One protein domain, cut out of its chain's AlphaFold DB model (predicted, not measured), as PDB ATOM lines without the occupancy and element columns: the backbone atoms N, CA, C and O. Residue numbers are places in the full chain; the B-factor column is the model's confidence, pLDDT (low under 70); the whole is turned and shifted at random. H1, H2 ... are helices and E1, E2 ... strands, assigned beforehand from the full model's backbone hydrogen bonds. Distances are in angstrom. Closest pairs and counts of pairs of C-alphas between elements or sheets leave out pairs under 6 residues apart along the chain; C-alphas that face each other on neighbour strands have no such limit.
ATOM      1  N   TRP A 108     -81.243 -31.192 -50.566       93.69
ATOM      2  CA  TRP A 108     -81.353 -29.855 -49.994       93.69
ATOM      3  C   TRP A 108     -82.516 -29.767 -49.017       93.69
ATOM      4  O   TRP A 108     -83.562 -30.389 -49.237       93.69
ATOM      5  N   PRO A 109     -82.372 -28.977 -47.940       93.06
ATOM      6  CA  PRO A 109     -83.506 -28.657 -47.096       93.06
ATOM      7  C   PRO A 109     -84.555 -27.893 -47.909       93.06
ATOM      8  O   PRO A 109     -84.263 -27.246 -48.920       93.06
ATOM      9  N   CYS A 110     -85.805 -27.963 -47.472       91.88
ATOM     10  CA  CYS A 110     -86.819 -27.082 -48.027       91.88
ATOM     11  C   CYS A 110     -86.540 -25.610 -47.659       91.88
ATOM     12  O   CYS A 110     -85.743 -25.331 -46.764       91.88
ATOM     13  N   PRO A 111     -87.202 -24.643 -48.320       91.06
ATOM     14  CA  PRO A 111     -87.022 -23.233 -47.996       91.06
ATOM     15  C   PRO A 111     -87.260 -22.912 -46.509       91.06
ATOM     16  O   PRO A 111     -88.235 -23.381 -45.917       91.06
ATOM     17  N   ALA A 112     -86.416 -22.043 -45.942       80.81
ATOM     18  CA  ALA A 112     -86.403 -21.714 -44.510       80.81
ATOM     19  C   ALA A 112     -87.745 -21.190 -43.966       80.81
ATOM     20  O   ALA A 112     -88.074 -21.425 -42.806       80.81
ATOM     21  N   HIS A 113     -88.562 -20.540 -44.805       84.50
ATOM     22  CA  HIS A 113     -89.880 -20.022 -44.413       84.50
ATOM     23  C   HIS A 113     -90.872 -21.111 -43.969       84.50
ATOM     24  O   HIS A 113     -91.920 -20.794 -43.412       84.50
ATOM     25  N   LEU A 114     -90.566 -22.391 -44.208       83.00
ATOM     26  CA  LEU A 114     -91.375 -23.513 -43.738       83.00
ATOM     27  C   LEU A 114     -91.117 -23.881 -42.265       83.00
ATOM     28  O   LEU A 114     -91.786 -24.782 -41.762       83.00
ATOM     29  N   ASN A 115     -90.193 -23.193 -41.579       87.56
ATOM     30  CA  ASN A 115     -89.937 -23.307 -40.137       87.56
ATOM     31  C   ASN A 115     -89.754 -24.754 -39.643       87.56
ATOM     32  O   ASN A 115     -90.332 -25.146 -38.628       87.56
ATOM     33  N   HIS A 116     -88.963 -25.558 -40.359       91.19
ATOM     34  CA  HIS A 116     -88.686 -26.934 -39.953       91.19
ATOM     35  C   HIS A 116     -87.588 -27.021 -38.886       91.19
ATOM     36  O   HIS A 116     -86.668 -26.208 -38.849       91.19
ATOM     37  N   PHE A 117     -87.664 -28.029 -38.016       92.56
ATOM     38  CA  PHE A 117     -86.741 -28.189 -36.879       92.56
ATOM     39  C   PHE A 117     -85.488 -29.002 -37.192       92.56
ATOM     40  O   PHE A 117     -84.697 -29.261 -36.288       92.56
ATOM     41  N   THR A 118     -85.309 -29.419 -38.441       93.75
ATOM     42  CA  THR A 118     -84.155 -30.218 -38.866       93.75
ATOM     43  C   THR A 118     -83.228 -29.398 -39.740       93.75
ATOM     44  O   THR A 118     -83.685 -28.699 -40.637       93.75
ATOM     45  N   GLU A 119     -81.932 -29.518 -39.514       93.94
ATOM     46  CA  GLU A 119     -80.893 -28.885 -40.316       93.94
ATOM     47  C   GLU A 119     -79.973 -29.965 -40.875       93.94
ATOM     48  O   GLU A 119     -79.478 -30.791 -40.118       93.94
ATOM     49  N   ILE A 120     -79.753 -29.970 -42.189       94.69
ATOM     50  CA  ILE A 120     -78.750 -30.818 -42.840       94.69
ATOM     51  C   ILE A 120     -77.577 -29.907 -43.183       94.69
ATOM     52  O   ILE A 120     -77.736 -29.006 -44.005       94.69
ATOM     53  N   TYR A 121     -76.424 -30.125 -42.554       94.94
ATOM     54  CA  TYR A 121     -75.255 -29.252 -42.717       94.94
ATOM     55  C   TYR A 121     -74.092 -29.926 -43.447       94.94
ATOM     56  O   TYR A 121     -73.194 -29.241 -43.930       94.94
ATOM     57  N   ASN A 122     -74.096 -31.255 -43.559       96.50
ATOM     58  CA  ASN A 122     -73.086 -31.982 -44.314       96.50
ATOM     59  C   ASN A 122     -73.709 -33.208 -44.982       96.50
ATOM     60  O   ASN A 122     -74.514 -33.921 -44.385       96.50
ATOM     61  N   TYR A 123     -73.324 -33.467 -46.224       96.25
ATOM     62  CA  TYR A 123     -73.628 -34.722 -46.889       96.25
ATOM     63  C   TYR A 123     -72.527 -35.059 -47.885       96.25
ATOM     64  O   TYR A 123     -71.886 -34.180 -48.460       96.25
ATOM     65  N   SER A 124     -72.315 -36.351 -48.101       95.81
ATOM     66  CA  SER A 124     -71.419 -36.838 -49.138       95.81
ATOM     67  C   SER A 124     -72.032 -38.031 -49.846       95.81
ATOM     68  O   SER A 124     -72.670 -38.893 -49.238       95.81
ATOM     69  N   ILE A 125     -71.842 -38.048 -51.160       94.00
ATOM     70  CA  ILE A 125     -72.245 -39.139 -52.037       94.00
ATOM     71  C   ILE A 125     -70.952 -39.681 -52.631       94.00
ATOM     72  O   ILE A 125     -70.190 -38.942 -53.253       94.00
ATOM     73  N   GLY A 126     -70.673 -40.954 -52.382       91.12
ATOM     74  CA  GLY A 126     -69.492 -41.639 -52.895       91.12
ATOM     75  C   GLY A 126     -69.875 -42.943 -53.572       91.12
ATOM     76  O   GLY A 126     -70.946 -43.482 -53.318       91.12
ATOM     77  N   LEU A 127     -68.997 -43.466 -54.420       88.19
ATOM     78  CA  LEU A 127     -69.109 -44.834 -54.917       88.19
ATOM     79  C   LEU A 127     -68.222 -45.735 -54.068       88.19
ATOM     80  O   LEU A 127     -67.125 -45.337 -53.678       88.19
ATOM     81  N   ASP A 128     -68.692 -46.941 -53.788       87.75
ATOM     82  CA  ASP A 128     -67.855 -47.963 -53.185       87.75
ATOM     83  C   ASP A 128     -67.083 -48.789 -54.215       87.75
ATOM     84  O   ASP A 128     -67.209 -48.594 -55.423       87.75
ATOM     85  N   GLU A 129     -66.265 -49.720 -53.726       86.81
ATOM     86  CA  GLU A 129     -65.436 -50.606 -54.555       86.81
ATOM     87  C   GLU A 129     -66.258 -51.444 -55.549       86.81
ATOM     88  O   GLU A 129     -65.746 -51.855 -56.589       86.81
ATOM     89  N   ASN A 130     -67.549 -51.653 -55.266       82.69
ATOM     90  CA  ASN A 130     -68.481 -52.380 -56.124       82.69
ATOM     91  C   ASN A 130     -69.276 -51.449 -57.056       82.69
ATOM     92  O   ASN A 130     -70.165 -51.909 -57.777       82.69
ATOM     93  N   GLY A 131     -68.988 -50.143 -57.041       80.69
ATOM     94  CA  GLY A 131     -69.710 -49.126 -57.799       80.69
ATOM     95  C   GLY A 131     -71.105 -48.818 -57.250       80.69
ATOM     96  O   GLY A 131     -71.933 -48.283 -57.989       80.69
ATOM     97  N   MET A 132     -71.394 -49.162 -55.990       83.69
ATOM     98  CA  MET A 132     -72.649 -48.793 -55.330       83.69
ATOM     99  C   MET A 132     -72.533 -47.406 -54.706       83.69
ATOM    100  O   MET A 132     -71.538 -47.093 -54.051       83.69
ATOM    101  N   GLU A 133     -73.564 -46.580 -54.876       87.50
ATOM    102  CA  GLU A 133     -73.618 -45.279 -54.213       87.50
ATOM    103  C   GLU A 133     -73.824 -45.433 -52.704       87.50
ATOM    104  O   GLU A 133     -74.746 -46.108 -52.240       87.50
ATOM    105  N   ARG A 134     -72.951 -44.772 -51.947       92.56
ATOM    106  CA  ARG A 134     -73.015 -44.603 -50.503       92.56
ATOM    107  C   ARG A 134     -73.366 -43.166 -50.190       92.56
ATOM    108  O   ARG A 134     -72.689 -42.241 -50.638       92.56
ATOM    109  N   LEU A 135     -74.389 -43.007 -49.366       94.88
ATOM    110  CA  LEU A 135     -74.806 -41.729 -48.828       94.88
ATOM    111  C   LEU A 135     -74.352 -41.610 -47.370       94.88
ATOM    112  O   LEU A 135     -74.625 -42.493 -46.549       94.88
ATOM    113  N   ASN A 136     -73.696 -40.497 -47.053       96.44
ATOM    114  CA  ASN A 136     -73.496 -40.032 -45.688       96.44
ATOM    115  C   ASN A 136     -74.204 -38.691 -45.519       96.44
ATOM    116  O   ASN A 136     -74.108 -37.832 -46.393       96.44
ATOM    117  N   VAL A 137     -74.887 -38.501 -44.397       96.94
ATOM    118  CA  VAL A 137     -75.567 -37.245 -44.060       96.94
ATOM    119  C   VAL A 137     -75.308 -36.945 -42.596       96.94
ATOM    120  O   VAL A 137     -75.377 -37.847 -41.768       96.94
ATOM    121  N   ASP A 138     -75.026 -35.692 -42.277       97.31
ATOM    122  CA  ASP A 138     -75.087 -35.175 -40.920       97.31
ATOM    123  C   ASP A 138     -76.152 -34.102 -40.836       97.31
ATOM    124  O   ASP A 138     -76.248 -33.202 -41.679       97.31
ATOM    125  N   GLY A 139     -76.956 -34.212 -39.791       96.50
ATOM    126  CA  GLY A 139     -77.974 -33.235 -39.507       96.50
ATOM    127  C   GLY A 139     -78.274 -33.134 -38.029       96.50
ATOM    128  O   GLY A 139     -77.880 -33.964 -37.217       96.50
ATOM    129  N   LYS A 140     -78.998 -32.084 -37.675       96.44
ATOM    130  CA  LYS A 140     -79.371 -31.776 -36.304       96.44
ATOM    131  C   LYS A 140     -80.869 -31.621 -36.205       96.44
ATOM    132  O   LYS A 140     -81.483 -30.949 -37.032       96.44
ATOM    133  N   ILE A 141     -81.448 -32.225 -35.175       96.06
ATOM    134  CA  ILE A 141     -82.826 -31.962 -34.779       96.06
ATOM    135  C   ILE A 141     -82.777 -30.941 -33.647       96.06
ATOM    136  O   ILE A 141     -82.185 -31.202 -32.605       96.06
ATOM    137  N   HIS A 142     -83.405 -29.783 -33.843       96.12
ATOM    138  CA  HIS A 142     -83.370 -28.644 -32.916       96.12
ATOM    139  C   HIS A 142     -84.401 -28.724 -31.788       96.12
ATOM    140  O   HIS A 142     -84.338 -27.942 -30.842       96.12
ATOM    141  N   ARG A 143     -85.367 -29.645 -31.867       95.81
ATOM    142  CA  ARG A 143     -86.421 -29.825 -30.859       95.81
ATOM    143  C   ARG A 143     -86.743 -31.299 -30.668       95.81
ATOM    144  O   ARG A 143     -86.842 -32.032 -31.643       95.81
ATOM    145  N   LYS A 144     -86.986 -31.711 -29.424       96.19
ATOM    146  CA  LYS A 144     -87.478 -33.059 -29.121       96.19
ATOM    147  C   LYS A 144     -88.818 -33.311 -29.824       96.19
ATOM    148  O   LYS A 144     -89.716 -32.474 -29.754       96.19
ATOM    149  N   ILE A 145     -88.950 -34.466 -30.469       96.25
ATOM    150  CA  ILE A 145     -90.168 -34.910 -31.158       96.25
ATOM    151  C   ILE A 145     -90.730 -36.090 -30.377       96.25
ATOM    152  O   ILE A 145     -90.092 -37.141 -30.291       96.25
ATOM    153  N   ILE A 146     -91.922 -35.937 -29.802       96.38
ATOM    154  CA  ILE A 146     -92.523 -37.006 -28.998       96.38
ATOM    155  C   ILE A 146     -93.068 -38.103 -29.908       96.38
ATOM    156  O   ILE A 146     -92.799 -39.284 -29.693       96.38
ATOM    157  N   THR A 147     -93.800 -37.716 -30.951       96.38
ATOM    158  CA  THR A 147     -94.296 -38.656 -31.955       96.38
ATOM    159  C   THR A 147     -94.363 -38.014 -33.330       96.38
ATOM    160  O   THR A 147     -94.611 -36.821 -33.480       96.38
ATOM    161  N   VAL A 148     -94.201 -38.836 -34.361       96.50
ATOM    162  CA  VAL A 148     -94.482 -38.455 -35.743       96.50
ATOM    163  C   VAL A 148     -95.956 -38.715 -36.027       96.50
ATOM    164  O   VAL A 148     -96.423 -39.847 -35.890       96.50
ATOM    165  N   THR A 149     -96.694 -37.682 -36.423       96.81
ATOM    166  CA  THR A 149     -98.111 -37.813 -36.801       96.81
ATOM    167  C   THR A 149     -98.284 -38.028 -38.286       96.81
ATOM    168  O   THR A 149     -99.157 -38.791 -38.686       96.81
ATOM    169  N   LYS A 150     -97.441 -37.400 -39.103       96.69
ATOM    170  CA  LYS A 150     -97.542 -37.486 -40.552       96.69
ATOM    171  C   LYS A 150     -96.179 -37.669 -41.191       96.69
ATOM    172  O   LYS A 150     -95.220 -36.999 -40.814       96.69
ATOM    173  N   GLY A 178     -99.613 -44.231 -37.029       91.81
ATOM    174  CA  GLY A 178     -98.571 -45.207 -36.723       91.81
ATOM    175  C   GLY A 178     -97.224 -44.917 -37.388       91.81
ATOM    176  O   GLY A 178     -96.441 -45.845 -37.542       91.81
ATOM    177  N   CYS A 179     -96.926 -43.667 -37.765       93.94
ATOM    178  CA  CYS A 179     -95.689 -43.320 -38.474       93.94
ATOM    179  C   CYS A 179     -94.434 -43.801 -37.732       93.94
ATOM    180  O   CYS A 179     -93.552 -44.383 -38.349       93.94
ATOM    181  N   CYS A 180     -94.385 -43.658 -36.403       93.31
ATOM    182  CA  CYS A 180     -93.284 -44.193 -35.596       93.31
ATOM    183  C   CYS A 180     -93.133 -45.722 -35.723       93.31
ATOM    184  O   CYS A 180     -92.016 -46.220 -35.813       93.31
ATOM    185  N   ALA A 181     -94.241 -46.468 -35.779       93.62
ATOM    186  CA  ALA A 181     -94.211 -47.918 -35.972       93.62
ATOM    187  C   ALA A 181     -93.792 -48.298 -37.404       93.62
ATOM    188  O   ALA A 181     -93.028 -49.241 -37.587       93.62
ATOM    189  N   ILE A 182     -94.239 -47.541 -38.413       90.81
ATOM    190  CA  ILE A 182     -93.849 -47.724 -39.822       90.81
ATOM    191  C   ILE A 182     -92.340 -47.503 -39.989       90.81
ATOM    192  O   ILE A 182     -91.659 -48.321 -40.605       90.81
ATOM    193  N   ILE A 183     -91.803 -46.437 -39.392       89.75
ATOM    194  CA  ILE A 183     -90.366 -46.133 -39.395       89.75
ATOM    195  C   ILE A 183     -89.575 -47.262 -38.721       89.75
ATOM    196  O   ILE A 183     -88.568 -47.705 -39.262       89.75
ATOM    197  N   ALA A 184     -90.062 -47.781 -37.590       90.38
ATOM    198  CA  ALA A 184     -89.427 -48.878 -36.858       90.38
ATOM    199  C   ALA A 184     -89.648 -50.274 -37.480       90.38
ATOM    200  O   ALA A 184     -89.124 -51.267 -36.970       90.38
ATOM    201  N   THR A 185     -90.435 -50.386 -38.557       90.81
ATOM    202  CA  THR A 185     -90.716 -51.676 -39.193       90.81
ATOM    203  C   THR A 185     -89.452 -52.207 -39.872       90.81
ATOM    204  O   THR A 185     -88.775 -51.498 -40.618       90.81
ATOM    205  N   ARG A 186     -89.134 -53.479 -39.618       91.00
ATOM    206  CA  ARG A 186     -88.013 -54.191 -40.249       91.00
ATOM    207  C   ARG A 186     -88.473 -54.970 -41.480       91.00
ATOM    208  O   ARG A 186     -89.637 -55.345 -41.577       91.00
ATOM    209  N   GLY A 187     -87.546 -55.242 -42.399       86.75
ATOM    210  CA  GLY A 187     -87.817 -56.022 -43.616       86.75
ATOM    211  C   GLY A 187     -88.572 -55.250 -44.706       86.75
ATOM    212  O   GLY A 187     -89.097 -55.858 -45.640       86.75
ATOM    213  N   VAL A 188     -88.626 -53.923 -44.587       86.69
ATOM    214  CA  VAL A 188     -89.219 -53.000 -45.565       86.69
ATOM    215  C   VAL A 188     -88.111 -52.247 -46.312       86.69
ATOM    216  O   VAL A 188     -86.983 -52.173 -45.818       86.69
ATOM    217  N   PRO A 189     -88.389 -51.656 -47.492       84.44
ATOM    218  CA  PRO A 189     -87.337 -51.074 -48.333       84.44
ATOM    219  C   PRO A 189     -86.505 -49.959 -47.678       84.44
ATOM    220  O   PRO A 189     -85.359 -49.747 -48.065       84.44
ATOM    221  N   TRP A 190     -87.054 -49.252 -46.683       85.94
ATOM    222  CA  TRP A 190     -86.356 -48.186 -45.952       85.94
ATOM    223  C   TRP A 190     -85.604 -48.663 -44.702       85.94
ATOM    224  O   TRP A 190     -84.869 -47.870 -44.117       85.94
ATOM    225  N   THR A 191     -85.743 -49.932 -44.291       89.94
ATOM    226  CA  THR A 191     -85.055 -50.474 -43.105       89.94
ATOM    227  C   THR A 191     -83.540 -50.208 -43.124       89.94
ATOM    228  O   THR A 191     -83.045 -49.698 -42.123       89.94
ATOM    229  N   PRO A 192     -82.798 -50.419 -44.238       90.12
ATOM    230  CA  PRO A 192     -81.353 -50.164 -44.263       90.12
ATOM    231  C   PRO A 192     -80.962 -48.707 -43.995       90.12
ATOM    232  O   PRO A 192     -79.864 -48.458 -43.516       90.12
ATOM    233  N   ILE A 193     -81.843 -47.755 -44.322       91.25
ATOM    234  CA  ILE A 193     -81.622 -46.324 -44.083       91.25
ATOM    235  C   ILE A 193     -81.872 -46.004 -42.613       91.25
ATOM    236  O   ILE A 193     -81.125 -45.247 -42.019       91.25
ATOM    237  N   VAL A 194     -82.931 -46.557 -42.017       92.69
ATOM    238  CA  VAL A 194     -83.247 -46.309 -40.603       92.69
ATOM    239  C   VAL A 194     -82.175 -46.913 -39.696       92.69
ATOM    240  O   VAL A 194     -81.742 -46.266 -38.744       92.69
ATOM    241  N   ASP A 195     -81.708 -48.120 -40.022       93.44
ATOM    242  CA  ASP A 195     -80.690 -48.836 -39.247       93.44
ATOM    243  C   ASP A 195     -79.302 -48.177 -39.316       93.44
ATOM    244  O   ASP A 195     -78.473 -48.395 -38.433       93.44
ATOM    245  N   SER A 196     -79.029 -47.365 -40.342       95.44
ATOM    246  CA  SER A 196     -77.752 -46.662 -40.508       95.44
ATOM    247  C   SER A 196     -77.721 -45.263 -39.880       95.44
ATOM    248  O   SER A 196     -76.691 -44.585 -39.971       95.44
ATOM    249  N   ILE A 197     -78.816 -44.824 -39.248       96.56
ATOM    250  CA  ILE A 197     -78.879 -43.560 -38.506       96.56
ATOM    251  C   ILE A 197     -78.358 -43.769 -37.079       96.56
ATOM    252  O   ILE A 197     -78.827 -44.643 -36.347       96.56
ATOM    253  N   SER A 198     -77.417 -42.922 -36.667       97.56
ATOM    254  CA  SER A 198     -76.847 -42.877 -35.323       97.56
ATOM    255  C   SER A 198     -76.991 -41.472 -34.715       97.56
ATOM    256  O   SER A 198     -76.528 -40.514 -35.343       97.56
ATOM    257  N   PRO A 199     -77.591 -41.318 -33.515       96.38
ATOM    258  CA  PRO A 199     -78.203 -42.371 -32.699       96.38
ATOM    259  C   PRO A 199     -79.457 -42.943 -33.370       96.38
ATOM    260  O   PRO A 199     -80.012 -42.333 -34.282       96.38
ATOM    261  N   THR A 200     -79.892 -44.130 -32.938       93.31
ATOM    262  CA  THR A 200     -80.981 -44.863 -33.597       93.31
ATOM    263  C   THR A 200     -82.237 -44.003 -33.733       93.31
ATOM    264  O   THR A 200     -82.743 -43.455 -32.754       93.31
ATOM    265  N   PHE A 201     -82.761 -43.908 -34.955       91.38
ATOM    266  CA  PHE A 201     -83.925 -43.084 -35.268       91.38
ATOM    267  C   PHE A 201     -85.224 -43.762 -34.799       91.38
ATOM    268  O   PHE A 201     -85.858 -44.520 -35.532       91.38
ATOM    269  N   GLN A 202     -85.604 -43.518 -33.544       92.25
ATOM    270  CA  GLN A 202     -86.812 -44.055 -32.908       92.25
ATOM    271  C   GLN A 202     -87.583 -42.948 -32.186       92.25
ATOM    272  O   GLN A 202     -86.997 -41.987 -31.700       92.25
ATOM    273  N   CYS A 203     -88.911 -43.075 -32.118       93.25
ATOM    274  CA  CYS A 203     -89.738 -42.173 -31.318       93.25
ATOM    275  C   CYS A 203     -89.709 -42.589 -29.831       93.25
ATOM    276  O   CYS A 203     -89.846 -43.784 -29.558       93.25
ATOM    277  N   PRO A 204     -89.640 -41.642 -28.874       95.62
ATOM    278  CA  PRO A 204     -89.441 -40.206 -29.080       95.62
ATOM    279  C   PRO A 204     -88.010 -39.894 -29.542       95.62
ATOM    280  O   PRO A 204     -87.059 -40.496 -29.056       95.62
ATOM    281  N   MET A 205     -87.865 -38.925 -30.446       95.44
ATOM    282  CA  MET A 205     -86.561 -38.483 -30.945       95.44
ATOM    283  C   MET A 205     -86.076 -37.289 -30.132       95.44
ATOM    284  O   MET A 205     -86.774 -36.276 -30.025       95.44
ATOM    285  N   ASP A 206     -84.874 -37.391 -29.582       96.56
ATOM    286  CA  ASP A 206     -84.268 -36.307 -28.820       96.56
ATOM    287  C   ASP A 206     -83.658 -35.235 -29.730       96.56
ATOM    288  O   ASP A 206     -83.320 -35.479 -30.893       96.56
ATOM    289  N   GLN A 207     -83.520 -34.030 -29.171       96.88
ATOM    290  CA  GLN A 207     -82.758 -32.942 -29.774       96.88
ATOM    291  C   GLN A 207     -81.277 -33.333 -29.779       96.88
ATOM    292  O   GLN A 207     -80.601 -33.241 -28.754       96.88
ATOM    293  N   TYR A 208     -80.788 -33.805 -30.922       97.25
ATOM    294  CA  TYR A 208     -79.446 -34.359 -31.048       97.25
ATOM    295  C   TYR A 208     -78.910 -34.214 -32.478       97.25
ATOM    296  O   TYR A 208     -79.641 -33.834 -33.401       97.25
ATOM    297  N   GLU A 209     -77.623 -34.497 -32.646       97.88
ATOM    298  CA  GLU A 209     -76.953 -34.574 -33.943       97.88
ATOM    299  C   GLU A 209     -77.004 -36.010 -34.461       97.88
ATOM    300  O   GLU A 209     -76.466 -36.935 -33.857       97.88
ATOM    301  N   TYR A 210     -77.697 -36.194 -35.576       97.75
ATOM    302  CA  TYR A 210     -77.894 -37.482 -36.212       97.75
ATOM    303  C   TYR A 210     -76.971 -37.609 -37.412       97.75
ATOM    304  O   TYR A 210     -76.822 -36.697 -38.226       97.75
ATOM    305  N   SER A 211     -76.393 -38.792 -37.536       98.06
ATOM    306  CA  SER A 211     -75.475 -39.154 -38.599       98.06
ATOM    307  C   SER A 211     -76.006 -40.377 -39.329       98.06
ATOM    308  O   SER A 211     -76.265 -41.417 -38.735       98.06
ATOM    309  N   LEU A 212     -76.175 -40.248 -40.636       96.94
ATOM    310  CA  LEU A 212     -76.402 -41.344 -41.565       96.94
ATOM    311  C   LEU A 212     -75.045 -41.713 -42.165       96.94
ATOM    312  O   LEU A 212     -74.337 -40.828 -42.665       96.94
ATOM    313  N   ARG A 213     -74.646 -42.986 -42.106       96.69
ATOM    314  CA  ARG A 213     -73.335 -43.434 -42.609       96.69
ATOM    315  C   ARG A 213     -73.449 -44.633 -43.536       96.69
ATOM    316  O   ARG A 213     -74.240 -45.535 -43.287       96.69
ATOM    317  N   ASN A 214     -72.638 -44.639 -44.598       94.25
ATOM    318  CA  ASN A 214     -72.481 -45.732 -45.565       94.25
ATOM    319  C   ASN A 214     -73.807 -46.330 -46.051       94.25
ATOM    320  O   ASN A 214     -73.929 -47.539 -46.240       94.25
ATOM    321  N   THR A 215     -74.822 -45.486 -46.224       92.62
ATOM    322  CA  THR A 215     -76.163 -45.968 -46.534       92.62
ATOM    323  C   THR A 215     -76.288 -46.239 -48.015       92.62
ATOM    324  O   THR A 215     -75.974 -45.382 -48.839       92.62
ATOM    325  N   THR A 216     -76.777 -47.429 -48.341       89.56
ATOM    326  CA  THR A 216     -77.078 -47.854 -49.708       89.56
ATOM    327  C   THR A 216     -78.576 -48.074 -49.849       89.56
ATOM    328  O   THR A 216     -79.198 -48.675 -48.971       89.56
ATOM    329  N   PHE A 217     -79.153 -47.659 -50.971       85.88
ATOM    330  CA  PHE A 217     -80.561 -47.903 -51.263       85.88
ATOM    331  C   PHE A 217     -80.712 -49.145 -52.141       85.88
ATOM    332  O   PHE A 217     -80.147 -49.217 -53.232       85.88
ATOM    333  N   ASN A 218     -81.513 -50.112 -51.692       82.19
ATOM    334  CA  ASN A 218     -81.840 -51.288 -52.492       82.19
ATOM    335  C   ASN A 218     -83.094 -51.024 -53.342       82.19
ATOM    336  O   ASN A 218     -84.215 -51.367 -52.963       82.19
ATOM    337  N   PHE A 219     -82.894 -50.404 -54.504       85.38
ATOM    338  CA  PHE A 219     -83.987 -50.088 -55.423       85.38
ATOM    339  C   PHE A 219     -84.549 -51.311 -56.155       85.38
ATOM    340  O   PHE A 219     -85.654 -51.220 -56.686       85.38
ATOM    341  N   ASP A 220     -83.870 -52.464 -56.135       82.44
ATOM    342  CA  ASP A 220     -84.416 -53.691 -56.722       82.44
ATOM    343  C   ASP A 220     -85.704 -54.109 -55.985       82.44
ATOM    344  O   ASP A 220     -86.706 -54.419 -56.631       82.44
ATOM    345  N   GLN A 221     -85.738 -54.001 -54.648       81.38
ATOM    346  CA  GLN A 221     -86.948 -54.273 -53.854       81.38
ATOM    347  C   GLN A 221     -88.082 -53.291 -54.165       81.38
ATOM    348  O   GLN A 221     -89.238 -53.693 -54.286       81.38
ATOM    349  N   ILE A 222     -87.754 -52.008 -54.335       81.00
ATOM    350  CA  ILE A 222     -88.736 -50.972 -54.682       81.00
ATOM    351  C   ILE A 222     -89.294 -51.237 -56.084       81.00
ATOM    352  O   ILE A 222     -90.506 -51.202 -56.287       81.00
ATOM    353  N   SER A 223     -88.432 -51.579 -57.045       82.44
ATOM    354  CA  SER A 223     -88.846 -51.899 -58.413       82.44
ATOM    355  C   SER A 223     -89.770 -53.120 -58.475       82.44
ATOM    356  O   SER A 223     -90.730 -53.124 -59.244       82.44
ATOM    357  N   ALA A 224     -89.547 -54.117 -57.610       81.06
ATOM    358  CA  ALA A 224     -90.393 -55.301 -57.505       81.06
ATOM    359  C   ALA A 224     -91.796 -54.996 -56.958       81.06
ATOM    360  O   ALA A 224     -92.718 -55.765 -57.218       81.06
ATOM    361  N   VAL A 225     -91.972 -53.889 -56.230       78.31
ATOM    362  CA  VAL A 225     -93.286 -53.394 -55.783       78.31
ATOM    363  C   VAL A 225     -93.920 -52.504 -56.859       78.31
ATOM    364  O   VAL A 225     -95.126 -52.566 -57.080       78.31
ATOM    365  N   LEU A 226     -93.115 -51.721 -57.579       80.94
ATOM    366  CA  LEU A 226     -93.559 -50.761 -58.596       80.94
ATOM    367  C   LEU A 226     -93.617 -51.343 -60.022       80.94
ATOM    368  O   LEU A 226     -93.480 -50.583 -60.974       80.94
ATOM    369  N   GLN A 227     -93.823 -52.656 -60.195       77.12
ATOM    370  CA  GLN A 227     -93.635 -53.399 -61.467       77.12
ATOM    371  C   GLN A 227     -94.312 -52.790 -62.710       77.12
ATOM    372  O   GLN A 227     -93.927 -53.093 -63.836       77.12
ATOM    373  N   TRP A 243     -94.124 -34.500 -39.860       97.12
ATOM    374  CA  TRP A 243     -94.782 -33.631 -38.879       97.12
ATOM    375  C   TRP A 243     -94.887 -34.290 -37.499       97.12
ATOM    376  O   TRP A 243     -95.073 -35.506 -37.398       97.12
ATOM    377  N   ASN A 244     -94.802 -33.482 -36.438       96.31
ATOM    378  CA  ASN A 244     -94.897 -33.929 -35.040       96.31
ATOM    379  C   ASN A 244     -96.345 -33.961 -34.505       96.31
ATOM    380  O   ASN A 244     -97.306 -33.672 -35.223       96.31
ATOM    381  N   GLU A 245     -96.519 -34.269 -33.217       95.50
ATOM    382  CA  GLU A 245     -97.806 -34.231 -32.503       95.50
ATOM    383  C   GLU A 245     -98.531 -32.883 -32.543       95.50
ATOM    384  O   GLU A 245     -99.759 -32.842 -32.487       95.50
ATOM    385  N   LYS A 246     -97.788 -31.784 -32.701       96.88
ATOM    386  CA  LYS A 246     -98.322 -30.420 -32.792       96.88
ATOM    387  C   LYS A 246     -98.650 -30.002 -34.225       96.88
ATOM    388  O   LYS A 246     -99.044 -28.862 -34.448       96.88
ATOM    389  N   ARG A 247     -98.513 -30.919 -35.195       95.94
ATOM    390  CA  ARG A 247     -98.635 -30.666 -36.644       95.94
ATOM    391  C   ARG A 247     -97.627 -29.638 -37.170       95.94
ATOM    392  O   ARG A 247     -97.846 -29.035 -38.219       95.94
ATOM    393  N   GLU A 248     -96.512 -29.464 -36.474       96.56
ATOM    394  CA  GLU A 248     -95.394 -28.649 -36.934       96.56
ATOM    395  C   GLU A 248     -94.527 -29.485 -37.877       96.56
ATOM    396  O   GLU A 248     -94.343 -30.688 -37.665       96.56
ATOM    397  N   LEU A 249     -94.003 -28.856 -38.929       96.38
ATOM    398  CA  LEU A 249     -93.093 -29.505 -39.862       96.38
ATOM    399  C   LEU A 249     -91.743 -29.715 -39.168       96.38
ATOM    400  O   LEU A 249     -91.104 -28.770 -38.728       96.38
ATOM    401  N   VAL A 250     -91.306 -30.959 -39.053       95.12
ATOM    402  CA  VAL A 250     -90.067 -31.334 -38.366       95.12
ATOM    403  C   VAL A 250     -88.930 -31.467 -39.362       95.12
ATOM    404  O   VAL A 250     -87.892 -30.824 -39.214       95.12
ATOM    405  N   VAL A 251     -89.134 -32.302 -40.379       94.81
ATOM    406  CA  VAL A 251     -88.164 -32.577 -41.439       94.81
ATOM    407  C   VAL A 251     -88.784 -32.135 -42.750       94.81
ATOM    408  O   VAL A 251     -89.942 -32.452 -43.027       94.81
ATOM    409  N   CYS A 252     -88.007 -31.422 -43.558       95.75
ATOM    410  CA  CYS A 252     -88.356 -31.142 -44.938       95.75
ATOM    411  C   CYS A 252     -87.090 -31.172 -45.787       95.75
ATOM    412  O   CYS A 252     -86.198 -30.344 -45.602       95.75
ATOM    413  N   ALA A 253     -87.019 -32.131 -46.700       95.94
ATOM    414  CA  ALA A 253     -85.890 -32.295 -47.602       95.94
ATOM    415  C   ALA A 253     -86.389 -32.600 -49.008       95.94
ATOM    416  O   ALA A 253     -87.385 -33.303 -49.181       95.94
ATOM    417  N   ASN A 254     -85.677 -32.090 -50.002       95.81
ATOM    418  CA  ASN A 254     -85.841 -32.499 -51.384       95.81
ATOM    419  C   ASN A 254     -84.613 -33.309 -51.797       95.81
ATOM    420  O   ASN A 254     -83.485 -32.988 -51.409       95.81
ATOM    421  N   VAL A 255     -84.844 -34.363 -52.565       95.88
ATOM    422  CA  VAL A 255     -83.817 -35.258 -53.084       95.88
ATOM    423  C   VAL A 255     -84.052 -35.404 -54.569       95.88
ATOM    424  O   VAL A 255     -85.140 -35.798 -54.988       95.88
ATOM    425  N   VAL A 256     -83.016 -35.133 -55.353       96.38
ATOM    426  CA  VAL A 256     -83.055 -35.332 -56.797       96.38
ATOM    427  C   VAL A 256     -82.044 -36.379 -57.208       96.38
ATOM    428  O   VAL A 256     -80.901 -36.370 -56.749       96.38
ATOM    429  N   GLY A 257     -82.455 -37.268 -58.106       95.75
ATOM    430  CA  GLY A 257     -81.580 -38.274 -58.689       95.75
ATOM    431  C   GLY A 257     -82.232 -39.040 -59.830       95.75
ATOM    432  O   GLY A 257     -83.426 -38.904 -60.079       95.75
ATOM    433  N   ASP A 258     -81.451 -39.859 -60.520       95.12
ATOM    434  CA  ASP A 258     -81.944 -40.789 -61.535       95.12
ATOM    435  C   ASP A 258     -81.763 -42.247 -61.095       95.12
ATOM    436  O   ASP A 258     -81.052 -42.547 -60.135       95.12
ATOM    437  N   LEU A 259     -82.458 -43.164 -61.767       92.88
ATOM    438  CA  LEU A 259     -82.322 -44.602 -61.553       92.88
ATOM    439  C   LEU A 259     -81.796 -45.242 -62.832       92.88
ATOM    440  O   LEU A 259     -82.415 -45.130 -63.893       92.88
ATOM    441  N   ARG A 260     -80.669 -45.950 -62.716       91.12
ATOM    442  CA  ARG A 260     -80.004 -46.601 -63.847       91.12
ATOM    443  C   ARG A 260     -79.663 -48.047 -63.543       91.12
ATOM    444  O   ARG A 260     -79.274 -48.402 -62.431       91.12
ATOM    445  N   ARG A 261     -79.778 -48.895 -64.561       89.38
ATOM    446  CA  ARG A 261     -79.329 -50.282 -64.479       89.38
ATOM    447  C   ARG A 261     -77.829 -50.368 -64.710       89.38
ATOM    448  O   ARG A 261     -77.328 -49.889 -65.725       89.38
ATOM    449  N   VAL A 262     -77.120 -51.025 -63.799       87.94
ATOM    450  CA  VAL A 262     -75.683 -51.296 -63.926       87.94
ATOM    451  C   VAL A 262     -75.414 -52.794 -63.859       87.94
ATOM    452  O   VAL A 262     -76.090 -53.532 -63.140       87.94
ATOM    453  N   LYS A 263     -74.426 -53.256 -64.632       87.94
ATOM    454  CA  LYS A 263     -73.925 -54.633 -64.547       87.94
ATOM    455  C   LYS A 263     -73.009 -54.730 -63.332       87.94
ATOM    456  O   LYS A 263     -72.002 -54.031 -63.276       87.94
ATOM    457  N   VAL A 264     -73.347 -55.592 -62.381       82.69
ATOM    458  CA  VAL A 264     -72.532 -55.833 -61.187       82.69
ATOM    459  C   VAL A 264     -71.590 -56.997 -61.468       82.69
ATOM    460  O   VAL A 264     -72.028 -58.078 -61.871       82.69
TER     461      VAL A 264
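AT A GLANCE: This is residues 108 to 150, 178 to 227 and 243 to 264 of the 266 residues of the protein "uncharacterized protein LOC117653775 isoform X1" of Thrips palmi (UniProt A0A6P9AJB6). A twisted wall of three antiparallel strands, in the order E1, E2, E4, stands beside one long strand, E5, which runs the length of the domain and comes near the wall at the beginning of E1. Three short helices and the short strand E3 are spread out away from E1, with H2 grazing the wall and H1 and H3 off it. The printed part has 115 residues with three named helices and five named strands, in the order E1, E2, E3, H1, H2, E4, H3, E5, and is of the mixed class, helices and strands. It is compact, with a radius of gyration of the C-alphas of 15.3 A, and elongated, spanning 46 by 28 by 25 A.

IN THESE COORDINATES: In the sheet, E1 is residues 118 to 127, 26.4 A long, beginning at C-alpha 118 at (-84.155, -30.218, -38.866); it bends by 60 degrees at residue 121. E2 is residues 133 to 141, 25.3 A, and E4 is residues 209 to 215, 17.0 A. E5, residues 249 to 263, is the longest strand at 40.1 A; it bends by 52 degrees at residue 260 and ends at C-alpha 263 at (-73.925, -54.633, -64.547). E3 is residues 148 to 150, H1 residues 179 to 183, H2 residues 191 to 195 and H3 residues 219 to 225, which begins at C-alpha 219 at (-83.987, -50.088, -55.423).

HOW THE PARTS SIT: E1 and E2 form a hairpin, antiparallel at 167 degrees, with N 124 and O 136 at 2.9 A. E2, the inner strand, is antiparallel to E4 at 172 degrees, with N 212 and O 137 at 2.8 A. H2 is on the sheet but only grazes it, with its residues 192 to 195; its closest C-alpha pair to E4 is Ile 193 and Thr 215, 6.0 A. E5 pairs with no named strand; its closest C-alpha pair to E1 is Val 251 and Thr 118, 5.3 A, and residues 108 to 109 pair antiparallel with its residues 253 to 254. E2 and E5 are only just apart, at 8.1 A. E3 pairs with no named strand, but its residues 148 to 150 pair antiparallel with residues 243 to 244; C-alphas 148 and 179 are the closest of E3 and H1, at 5.7 A. H1 and H2 are close but not clearly touching, Ile 183 and Val 194 having the closest C-alphas at 7.2 A. H1 and H3 are not on the sheet. In H1, H2 and H3 every O i to N i+4 pair is within hydrogen-bond range.

THE WHOLE: The two C-alphas farthest apart, of Lys 246 and Lys 263, are 46.8 A apart. Residues 151 to 177 and 228 to 242 are not printed; the gaps across these cuts are 8.7 A and 30.0 A between C-alphas. Of the links printed whole, H2 to E4 is long. Mean pLDDT of the printed part is 91.9, and no printed residue is under 70.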